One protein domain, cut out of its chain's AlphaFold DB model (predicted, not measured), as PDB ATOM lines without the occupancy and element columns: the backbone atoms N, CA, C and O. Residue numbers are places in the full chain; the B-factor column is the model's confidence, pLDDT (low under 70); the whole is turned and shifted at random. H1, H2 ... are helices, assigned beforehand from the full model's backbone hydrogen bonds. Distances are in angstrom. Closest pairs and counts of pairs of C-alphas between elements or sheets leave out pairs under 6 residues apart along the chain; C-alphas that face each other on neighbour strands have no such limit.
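Overview. This is residues 18 to 93 of the 94 residues of an uncharacterized protein of Flavobacteriales bacterium (UniProt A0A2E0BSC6). A small compact head of three helices has one long arm that sticks out from it, residues 71 to 93, with H4 on the arm, far from the other helices. In the head, H1 and H2 form a helical hairpin, and the longer H3 packs on H2 with its first residues; the long link after H3 folds back along the head before it runs out into the arm. The printed part has 76 residues with four named helices, in the order H1, H2, H3, H4 along the chain, and no named strand; the class is all helix. The whole is extended, with a radius of gyration of the C-alphas of 20.3 A, and the C-alphas span 70 by 19 by 18 A, the arm making the length.

Arrangement. H3, residues 41 to 56, touches H2, residues 30 to 37, with its residues 41 to 45 alone. The closest C-alphas of this pair are those of Ala 34 and Val 41, 5.2 A apart. The lines of H2 and H3 are about perpendicular, at 84 degrees. H2 also touches H1, residues 18 to 25, where the C-alphas of Ala 23 and Val 33 come closest, 5.3 A apart. H1 and H2 are a hairpin and run opposite ways at a shallow tilt of 33 degrees, only just short of steep. H1 and H3 are near each other, with 7 pairs of C-alphas within 10 A. H4, residues 76 to 91, is apart from H1, H2 and H3. In H1, H2, H3 and H4 every O i to N i+4 pair of the backbone is within hydrogen-bond range.

Along the chain. H3 runs from Val 41 to Ala 56 and is 22.0 A long from first to last C-alpha, beginning at C-alpha 41 at (147.252, 109.141, 166.210). H4 runs from Asn 76 to His 91, 22.6 A, and ends at C-alpha 91 at (122.374, 81.395, 146.001). H1, 8 residues from Glu 18 to Phe 25, begins at C-alpha 18 at (156.991, 121.954, 158.730). H2, also 8 residues, runs from Tyr 30 to Thr 37.

Size, cuts and confidence. The two C-alphas farthest apart are those of Lys 58 and Asn 93, 70.4 A. Residues 54 to 59, of which 54 to 56 belong to H3, and residues 71 to 93, of which 76 to 91 belong to H4, stand free. Without them the body has 47 residues and spans 27 by 21 by 18 A. The links from H1 to H2 and from H2 to H3 are tight, and the link from H3 to H4, residues 57 to 75, is long. The printed part has no cut. The mean pLDDT of the printed part is 83.9; the model's confidence is under 70 at residues 67 to 74 and at residue 93.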
ATOM      1  N   GLU A  18     157.822 121.004 159.477       88.19
ATOM      2  CA  GLU A  18     156.991 121.954 158.730       88.19
ATOM      3  C   GLU A  18     155.632 121.351 158.350       88.19
ATOM      4  O   GLU A  18     154.598 121.887 158.738       88.19
ATOM      5  N   GLN A  19     155.624 120.162 157.733       88.12
ATOM      6  CA  GLN A  19     154.386 119.436 157.408       88.12
ATOM      7  C   GLN A  19     153.554 119.115 158.654       88.12
ATOM      8  O   GLN A  19     152.326 119.091 158.609       88.12
ATOM      9  N   PHE A  20     154.218 118.834 159.780       88.50
ATOM     10  CA  PHE A  20     153.524 118.582 161.037       88.50
ATOM     11  C   PHE A  20     152.840 119.844 161.563       88.50
ATOM     12  O   PHE A  20     151.678 119.784 161.952       88.50
ATOM     13  N   LEU A  21     153.552 120.972 161.586       89.50
ATOM     14  CA  LEU A  21     153.019 122.239 162.079       89.50
ATOM     15  C   LEU A  21     151.888 122.744 161.183       89.50
ATOM     16  O   LEU A  21     150.836 123.102 161.703       89.50
ATOM     17  N   GLU A  22     152.049 122.680 159.862       89.94
ATOM     18  CA  GLU A  22     150.989 123.016 158.910       89.94
ATOM     19  C   GLU A  22     149.732 122.167 159.153       89.94
ATOM     20  O   GLU A  22     148.623 122.694 159.275       89.94
ATOM     21  N   ALA A  23     149.898 120.853 159.334       89.06
ATOM     22  CA  ALA A  23     148.784 119.968 159.651       89.06
ATOM     23  C   ALA A  23     148.124 120.314 160.996       89.06
ATOM     24  O   ALA A  23     146.901 120.222 161.095       89.06
ATOM     25  N   VAL A  24     148.895 120.722 162.011       88.62
ATOM     26  CA  VAL A  24     148.369 121.154 163.319       88.62
ATOM     27  C   VAL A  24     147.556 122.444 163.202       88.62
ATOM     28  O   VAL A  24     146.496 122.521 163.809       88.62
ATOM     29  N   PHE A  25     147.995 123.425 162.410       88.56
ATOM     30  CA  PHE A  25     147.229 124.662 162.193       88.56
ATOM     31  C   PHE A  25     145.999 124.459 161.298       88.56
ATOM     32  O   PHE A  25     144.999 125.153 161.448       88.56
ATOM     33  N   SER A  26     146.051 123.494 160.381       88.50
ATOM     34  CA  SER A  26     144.974 123.191 159.432       88.50
ATOM     35  C   SER A  26     143.908 122.229 159.987       88.50
ATOM     36  O   SER A  26     142.951 121.898 159.286       88.50
ATOM     37  N   SER A  27     144.075 121.701 161.203       86.44
ATOM     38  CA  SER A  27     143.223 120.627 161.732       86.44
ATOM     39  C   SER A  27     142.777 120.912 163.157       86.44
ATOM     40  O   SER A  27     143.496 121.546 163.920       86.44
ATOM     41  N   LYS A  28     141.609 120.392 163.535       84.44
ATOM     42  CA  LYS A  28     141.052 120.571 164.884       84.44
ATOM     43  C   LYS A  28     141.308 119.365 165.786       84.44
ATOM     44  O   LYS A  28     141.395 119.495 167.009       84.44
ATOM     45  N   THR A  29     141.433 118.176 165.190       85.56
ATOM     46  CA  THR A  29     141.582 116.910 165.922       85.56
ATOM     47  C   THR A  29     142.920 116.222 165.648       85.56
ATOM     48  O   THR A  29     143.515 116.340 164.577       85.56
ATOM     49  N   TYR A  30     143.396 115.419 166.608       86.06
ATOM     50  CA  TYR A  30     144.608 114.604 166.419       86.06
ATOM     51  C   TYR A  30     144.472 113.559 165.305       86.06
ATOM     52  O   TYR A  30     145.484 113.116 164.758       86.06
ATOM     53  N   ALA A  31     143.243 113.134 165.003       83.19
ATOM     54  CA  ALA A  31     142.973 112.172 163.945       83.19
ATOM     55  C   ALA A  31     143.183 112.793 162.561       83.19
ATOM     56  O   ALA A  31     143.881 112.203 161.749       83.19
ATOM     57  N   GLU A  32     142.695 114.012 162.335       84.06
ATOM     58  CA  GLU A  32     142.926 114.746 161.084       84.06
ATOM     59  C   GLU A  32     144.417 115.004 160.836       84.06
ATOM     60  O   GLU A  32     144.913 114.798 159.729       84.06
ATOM     61  N   VAL A  33     145.170 115.384 161.875       87.06
ATOM     62  CA  VAL A  33     146.628 115.553 161.746       87.06
ATOM     63  C   VAL A  33     147.297 114.226 161.398       87.06
ATOM     64  O   VAL A  33     148.204 114.180 160.569       87.06
ATOM     65  N   ALA A  34     146.869 113.133 162.028       86.31
ATOM     66  CA  ALA A  34     147.380 111.799 161.744       86.31
ATOM     67  C   ALA A  34     147.077 111.363 160.300       86.31
ATOM     68  O   ALA A  34     147.961 110.821 159.642       86.31
ATOM     69  N   GLU A  35     145.881 111.661 159.786       85.31
ATOM     70  CA  GLU A  35     145.492 111.391 158.399       85.31
ATOM     71  C   GLU A  35     146.325 112.209 157.404       85.31
ATOM     72  O   GLU A  35     146.910 111.629 156.492       85.31
ATOM     73  N   LYS A  36     146.478 113.522 157.622       85.69
ATOM     74  CA  LYS A  36     147.277 114.402 156.746       85.69
ATOM     75  C   LYS A  36     148.764 114.049 156.736       85.69
ATOM     76  O   LYS A  36     149.418 114.124 155.703       85.69
ATOM     77  N   THR A  37     149.313 113.662 157.888       85.44
ATOM     78  CA  THR A  37     150.745 113.333 158.023       85.44
ATOM     79  C   THR A  37     151.061 111.857 157.771       85.44
ATOM     80  O   THR A  37     152.233 111.474 157.774       85.44
ATOM     81  N   GLY A  38     150.041 111.009 157.612       82.94
ATOM     82  CA  GLY A  38     150.181 109.553 157.519       82.94
ATOM     83  C   GLY A  38     150.712 108.884 158.797       82.94
ATOM     84  O   GLY A  38     151.136 107.728 158.765       82.94
ATOM     85  N   GLN A  39     150.736 109.596 159.929       84.69
ATOM     86  CA  GLN A  39     151.231 109.071 161.202       84.69
ATOM     87  C   GLN A  39     150.130 108.369 161.998       84.69
ATOM     88  O   GLN A  39     148.937 108.530 161.771       84.69
ATOM     89  N   LYS A  40     150.533 107.587 163.000       85.88
ATOM     90  CA  LYS A  40     149.597 107.040 163.989       85.88
ATOM     91  C   LYS A  40     149.134 108.146 164.929       85.88
ATOM     92  O   LYS A  40     149.977 108.866 165.458       85.88
ATOM     93  N   VAL A  41     147.843 108.173 165.263       85.94
ATOM     94  CA  VAL A  41     147.252 109.141 166.210       85.94
ATOM     95  C   VAL A  41     148.036 109.221 167.525       85.94
ATOM     96  O   VAL A  41     148.341 110.311 167.998       85.94
ATOM     97  N   ALA A  42     148.444 108.080 168.090       85.12
ATOM     98  CA  ALA A  42     149.244 108.047 169.317       85.12
ATOM     99  C   ALA A  42     150.611 108.745 169.160       85.12
ATOM    100  O   ALA A  42     151.040 109.488 170.044       85.12
ATOM    101  N   SER A  43     151.278 108.553 168.017       86.69
ATOM    102  CA  SER A  43     152.539 109.230 167.692       86.69
ATOM    103  C   SER A  43     152.336 110.732 167.503       86.69
ATOM    104  O   SER A  43     153.138 111.518 168.008       86.69
ATOM    105  N   THR A  44     151.248 111.125 166.838       88.25
ATOM    106  CA  THR A  44     150.840 112.521 166.640       88.25
ATOM    107  C   THR A  44     150.615 113.226 167.975       88.25
ATOM    108  O   THR A  44     151.175 114.295 168.204       88.25
ATOM    109  N   MET A  45     149.874 112.605 168.900       87.25
ATOM    110  CA  MET A  45     149.644 113.141 170.247       87.25
ATOM    111  C   MET A  45     150.952 113.305 171.027       87.25
ATOM    112  O   MET A  45     151.198 114.358 171.622       87.25
ATOM    113  N   ALA A  46     151.820 112.288 170.998       88.81
ATOM    114  CA  ALA A  46     153.120 112.348 171.657       88.81
ATOM    115  C   ALA A  46     153.995 113.470 171.073       88.81
ATOM    116  O   ALA A  46     154.601 114.228 171.832       88.81
ATOM    117  N   ARG A  47     154.030 113.619 169.741       89.06
ATOM    118  CA  ARG A  47     154.773 114.691 169.065       89.06
ATOM    119  C   ARG A  47     154.219 116.065 169.432       89.06
ATOM    120  O   ARG A  47     154.994 116.875 169.925       89.06
ATOM    121  N   TYR A  48     152.905 116.272 169.319       90.12
ATOM    122  CA  TYR A  48     152.237 117.526 169.681       90.12
ATOM    123  C   TYR A  48     152.522 117.936 171.133       90.12
ATOM    124  O   TYR A  48     152.838 119.088 171.409       90.12
ATOM    125  N   SER A  49     152.469 116.994 172.082       89.25
ATOM    126  CA  SER A  49     152.741 117.304 173.493       89.25
ATOM    127  C   SER A  49     154.179 117.786 173.735       89.25
ATOM    128  O   SER A  49     154.400 118.682 174.548       89.25
ATOM    129  N   ARG A  50     155.159 117.221 173.012       90.19
ATOM    130  CA  ARG A  50     156.568 117.627 173.099       90.19
ATOM    131  C   ARG A  50     156.799 118.973 172.422       90.19
ATOM    132  O   ARG A  50     157.459 119.824 173.008       90.19
ATOM    133  N   THR A  51     156.229 119.181 171.234       90.06
ATOM    134  CA  THR A  51     156.347 120.451 170.506       90.06
ATOM    135  C   THR A  51     155.662 121.586 171.257       90.06
ATOM    136  O   THR A  51     156.265 122.641 171.392       90.06
ATOM    137  N   LYS A  52     154.472 121.365 171.841       89.56
ATOM    138  CA  LYS A  52     153.779 122.356 172.686       89.56
ATOM    139  C   LYS A  52     154.632 122.786 173.873       89.56
ATOM    140  O   LYS A  52     154.782 123.977 174.100       89.56
ATOM    141  N   LYS A  53     155.250 121.842 174.589       89.81
ATOM    142  CA  LYS A  53     156.157 122.168 175.705       89.81
ATOM    143  C   LYS A  53     157.398 122.938 175.244       89.81
ATOM    144  O   LYS A  53     157.772 123.917 175.877       89.81
ATOM    145  N   ALA A  54     158.023 122.508 174.148       90.75
ATOM    146  CA  ALA A  54     159.229 123.147 173.624       90.75
ATOM    147  C   ALA A  54     158.969 124.565 173.088       90.75
ATOM    148  O   ALA A  54     159.801 125.449 173.272       90.75
ATOM    149  N   LEU A  55     157.822 124.786 172.442       89.38
ATOM    150  CA  LEU A  55     157.421 126.092 171.916       89.38
ATOM    151  C   LEU A  55     156.930 127.030 173.022       89.38
ATOM    152  O   LEU A  55     157.306 128.199 173.016       89.38
ATOM    153  N   ALA A  56     156.228 126.509 174.033       89.12
ATOM    154  CA  ALA A  56     155.849 127.283 175.215       89.12
ATOM    155  C   ALA A  56     157.077 127.847 175.951       89.12
ATOM    156  O   ALA A  56     157.063 128.998 176.372       89.12
ATOM    157  N   ALA A  57     158.180 127.090 176.024       90.44
ATOM    158  CA  ALA A  57     159.443 127.580 176.588       90.44
ATOM    159  C   ALA A  57     160.072 128.742 175.789       90.44
ATOM    160  O   ALA A  57     160.916 129.462 176.316       90.44
ATOM    161  N   LYS A  58     159.669 128.930 174.527       90.25
ATOM    162  CA  LYS A  58     160.085 130.039 173.655       90.25
ATOM    163  C   LYS A  58     159.017 131.133 173.523       90.25
ATOM    164  O   LYS A  58     159.188 132.033 172.709       90.25
ATOM    165  N   GLY A  59     157.919 131.047 174.279       88.06
ATOM    166  CA  GLY A  59     156.806 131.998 174.209       88.06
ATOM    167  C   GLY A  59     155.923 131.862 172.964       88.06
ATOM    168  O   GLY A  59     155.185 132.788 172.648       88.06
ATOM    169  N   VAL A  60     155.995 130.737 172.241       88.69
ATOM    170  CA  VAL A  60     155.151 130.470 171.066       88.69
ATOM    171  C   VAL A  60     154.044 129.492 171.449       88.69
ATOM    172  O   VAL A  60     154.313 128.365 171.871       88.69
ATOM    173  N   GLU A  61     152.793 129.910 171.281       84.94
ATOM    174  CA  GLU A  61     151.627 129.079 171.578       84.94
ATOM    175  C   GLU A  61     151.174 128.273 170.356       84.94
ATOM    176  O   GLU A  61     151.239 128.725 169.213       84.94
ATOM    177  N   LEU A  62     150.718 127.045 170.610       83.25
ATOM    178  CA  LEU A  62     150.134 126.160 169.602       83.25
ATOM    179  C   LEU A  62     148.615 126.066 169.803       83.25
ATOM    180  O   LEU A  62     148.180 126.030 170.959       83.25
ATOM    181  N   PRO A  63     147.827 125.917 168.717       82.50
ATOM    182  CA  PRO A  63     146.379 125.730 168.793       82.50
ATOM    183  C   PRO A  63     146.011 124.569 169.713       82.50
ATOM    184  O   PRO A  63     146.680 123.529 169.691       82.50
ATOM    185  N   GLU A  64     144.960 124.721 170.516       80.19
ATOM    186  CA  GLU A  64     144.439 123.619 171.323       80.19
ATOM    187  C   GLU A  64     143.764 122.568 170.443       80.19
ATOM    188  O   GLU A  64     142.922 122.879 169.607       80.19
ATOM    189  N   MET A  65     144.141 121.307 170.649       81.44
ATOM    190  CA  MET A  65     143.645 120.186 169.856       81.44
ATOM    191  C   MET A  65     142.597 119.399 170.632       81.44
ATOM    192  O   MET A  65     142.817 119.003 171.783       81.44
ATOM    193  N   GLU A  66     141.479 119.094 169.981       77.81
ATOM    194  CA  GLU A  66     140.432 118.282 170.582       77.81
ATOM    195  C   GLU A  66     140.845 116.800 170.596       77.81
ATOM    196  O   GLU A  66     141.221 116.204 169.583       77.81
ATOM    197  N   ARG A  67     140.734 116.158 171.770       63.62
ATOM    198  CA  ARG A  67     140.949 114.705 171.940       63.62
ATOM    199  C   ARG A  67     139.820 113.846 171.369       63.62
ATOM    200  O   ARG A  67     139.874 112.620 171.489       63.62
ATOM    201  N   LYS A  68     138.780 114.458 170.804       63.75
ATOM    202  CA  LYS A  68     137.614 113.731 170.315       63.75
ATOM    203  C   LYS A  68     138.047 112.866 169.130       63.75
ATOM    204  O   LYS A  68     138.555 113.370 168.133       63.75
ATOM    205  N   LYS A  69     137.881 111.544 169.257       54.06
ATOM    206  CA  LYS A  69     137.977 110.652 168.096       54.06
ATOM    207  C   LYS A  69     136.906 111.105 167.094       54.06
ATOM    208  O   LYS A  69     135.794 111.401 167.538       54.06
ATOM    209  N   PRO A  70     137.199 111.166 165.788       56.59
ATOM    210  CA  PRO A  70     136.167 111.432 164.801       56.59
ATOM    211  C   PRO A  70     135.069 110.382 164.980       56.59
ATOM    212  O   PRO A  70     135.352 109.181 165.020       56.59
ATOM    213  N   ASN A  71     133.825 110.835 165.152       58.19
ATOM    214  CA  ASN A  71     132.671 109.945 165.170       58.19
ATOM    215  C   ASN A  71     132.503 109.411 163.749       58.19
ATOM    216  O   ASN A  71     131.824 110.011 162.922       58.19
ATOM    217  N   ARG A  72     133.174 108.301 163.444       58.38
ATOM    218  CA  ARG A  72     132.941 107.568 162.208       58.38
ATOM    219  C   ARG A  72     131.655 106.776 162.408       58.38
ATOM    220  O   ARG A  72     131.683 105.658 162.915       58.38
ATOM    221  N   THR A  73     130.524 107.390 162.082       62.25
ATOM    222  CA  THR A  73     129.216 106.734 162.101       62.25
ATOM    223  C   THR A  73     129.171 105.762 160.924       62.25
ATOM    224  O   THR A  73     128.779 106.118 159.819       62.25
ATOM    225  N   VAL A  74     129.689 104.550 161.123       69.56
ATOM    226  CA  VAL A  74     129.548 103.464 160.149       69.56
ATOM    227  C   VAL A  74     128.275 102.712 160.502       69.56
ATOM    228  O   VAL A  74     128.199 102.098 161.567       69.56
ATOM    229  N   ASP A  75     127.279 102.764 159.621       79.06
ATOM    230  CA  ASP A  75     126.080 101.944 159.750       79.06
ATOM    231  C   ASP A  75     126.412 100.495 159.366       79.06
ATOM    232  O   ASP A  75     126.335 100.069 158.211       79.06
ATOM    233  N   ASN A  76     126.866  99.738 160.362       81.44
ATOM    234  CA  ASN A  76     127.206  98.331 160.191       81.44
ATOM    235  C   ASN A  76     125.987  97.498 159.777       81.44
ATOM    236  O   ASN A  76     126.152  96.513 159.063       81.44
ATOM    237  N   VAL A  77     124.778  97.894 160.186       84.56
ATOM    238  CA  VAL A  77     123.550  97.154 159.880       84.56
ATOM    239  C   VAL A  77     123.221  97.279 158.396       84.56
ATOM    240  O   VAL A  77     122.972  96.264 157.748       84.56
ATOM    241  N   ALA A  78     123.330  98.485 157.828       81.88
ATOM    242  CA  ALA A  78     123.162  98.701 156.390       81.88
ATOM    243  C   ALA A  78     124.176  97.895 155.555       81.88
ATOM    244  O   ALA A  78     123.816  97.262 154.561       81.88
ATOM    245  N   ASN A  79     125.437  97.838 155.997       87.00
ATOM    246  CA  ASN A  79     126.462  97.033 155.327       87.00
ATOM    247  C   ASN A  79     126.147  95.530 155.384       87.00
ATOM    248  O   ASN A  79     126.314  94.828 154.388       87.00
ATOM    249  N   MET A  80     125.669  95.031 156.528       87.19
ATOM    250  CA  MET A  80     125.267  93.629 156.665       87.19
ATOM    251  C   MET A  80     124.042  93.297 155.808       87.19
ATOM    252  O   MET A  80     124.022  92.235 155.187       87.19
ATOM    253  N   ALA A  81     123.065  94.202 155.705       91.19
ATOM    254  CA  ALA A  81     121.907  94.030 154.830       91.19
ATOM    255  C   ALA A  81     122.328  93.878 153.357       91.19
ATOM    256  O   ALA A  81     121.950  92.901 152.710       91.19
ATOM    257  N   ALA A  82     123.210  94.755 152.867       89.31
ATOM    258  CA  ALA A  82     123.734  94.682 151.501       89.31
ATOM    259  C   ALA A  82     124.528  93.388 151.226       89.31
ATOM    260  O   ALA A  82     124.481  92.836 150.123       89.31
ATOM    261  N   ILE A  83     125.256  92.871 152.225       91.81
ATOM    262  CA  ILE A  83     125.960  91.582 152.120       91.81
ATOM    263  C   ILE A  83     124.957  90.431 152.007       91.81
ATOM    264  O   ILE A  83     125.115  89.569 151.143       91.81
ATOM    265  N   VAL A  84     123.920  90.415 152.849       93.25
ATOM    266  CA  VAL A  84     122.890  89.366 152.830       93.25
ATOM    267  C   VAL A  84     122.132  89.361 151.504       93.25
ATOM    268  O   VAL A  84     121.912  88.289 150.946       93.25
ATOM    269  N   GLU A  85     121.772  90.523 150.962       90.56
ATOM    270  CA  GLU A  85     121.119  90.620 149.650       90.56
ATOM    271  C   GLU A  85     122.001  90.073 148.525       90.56
ATOM    272  O   GLU A  85     121.535  89.284 147.701       90.56
ATOM    273  N   ARG A  86     123.297  90.406 148.533       90.88
ATOM    274  CA  ARG A  86     124.263  89.864 147.569       90.88
ATOM    275  C   ARG A  86     124.377  88.342 147.664       90.88
ATOM    276  O   ARG A  86     124.412  87.669 146.638       90.88
ATOM    277  N   LEU A  87     124.428  87.798 148.881       94.00
ATOM    278  CA  LEU A  87     124.493  86.351 149.107       94.00
ATOM    279  C   LEU A  87     123.209  85.652 148.655       94.00
ATOM    280  O   LEU A  87     123.283  84.615 148.001       94.00
ATOM    281  N   LYS A  88     122.037  86.236 148.937       89.44
ATOM    282  CA  LYS A  88     120.749  85.719 148.453       89.44
ATOM    283  C   LYS A  88     120.709  85.653 146.930       89.44
ATOM    284  O   LYS A  88     120.366  84.604 146.404       89.44
ATOM    285  N   ALA A  89     121.116  86.723 146.243       86.69
ATOM    286  CA  ALA A  89     121.152  86.769 144.781       86.69
ATOM    287  C   ALA A  89     122.103  85.723 144.168       86.69
ATOM    288  O   ALA A  89     121.821  85.170 143.108       86.69
ATOM    289  N   TYR A  90     123.224  85.435 144.837       88.50
ATOM    290  CA  TYR A  90     124.166  84.403 144.401       88.50
ATOM    291  C   TYR A  90     123.582  82.990 144.561       88.50
ATOM    292  O   TYR A  90     123.642  82.187 143.633       88.50
ATOM    293  N   HIS A  91     122.961  82.705 145.709       83.50
ATOM    294  CA  HIS A  91     122.374  81.395 146.001       83.50
ATOM    295  C   HIS A  91     121.046  81.127 145.284       83.50
ATOM    296  O   HIS A  91     120.686  79.969 145.128       83.50
ATOM    297  N   SER A  92     120.321  82.155 144.837       75.94
ATOM    298  CA  SER A  92     119.091  81.990 144.049       75.94
ATOM    299  C   SER A  92     119.333  81.730 142.558       75.94
ATOM    300  O   SER A  92     118.399  81.361 141.858       75.94
ATOM    301  N   ASN A  93     120.553  81.965 142.064       62.09
ATOM    302  CA  ASN A  93     120.954  81.743 140.667       62.09
ATOM    303  C   ASN A  93     121.691  80.403 140.452       62.09
ATOM    304  O   ASN A  93     122.242  80.186 139.373       62.09
TER     305      ASN A  93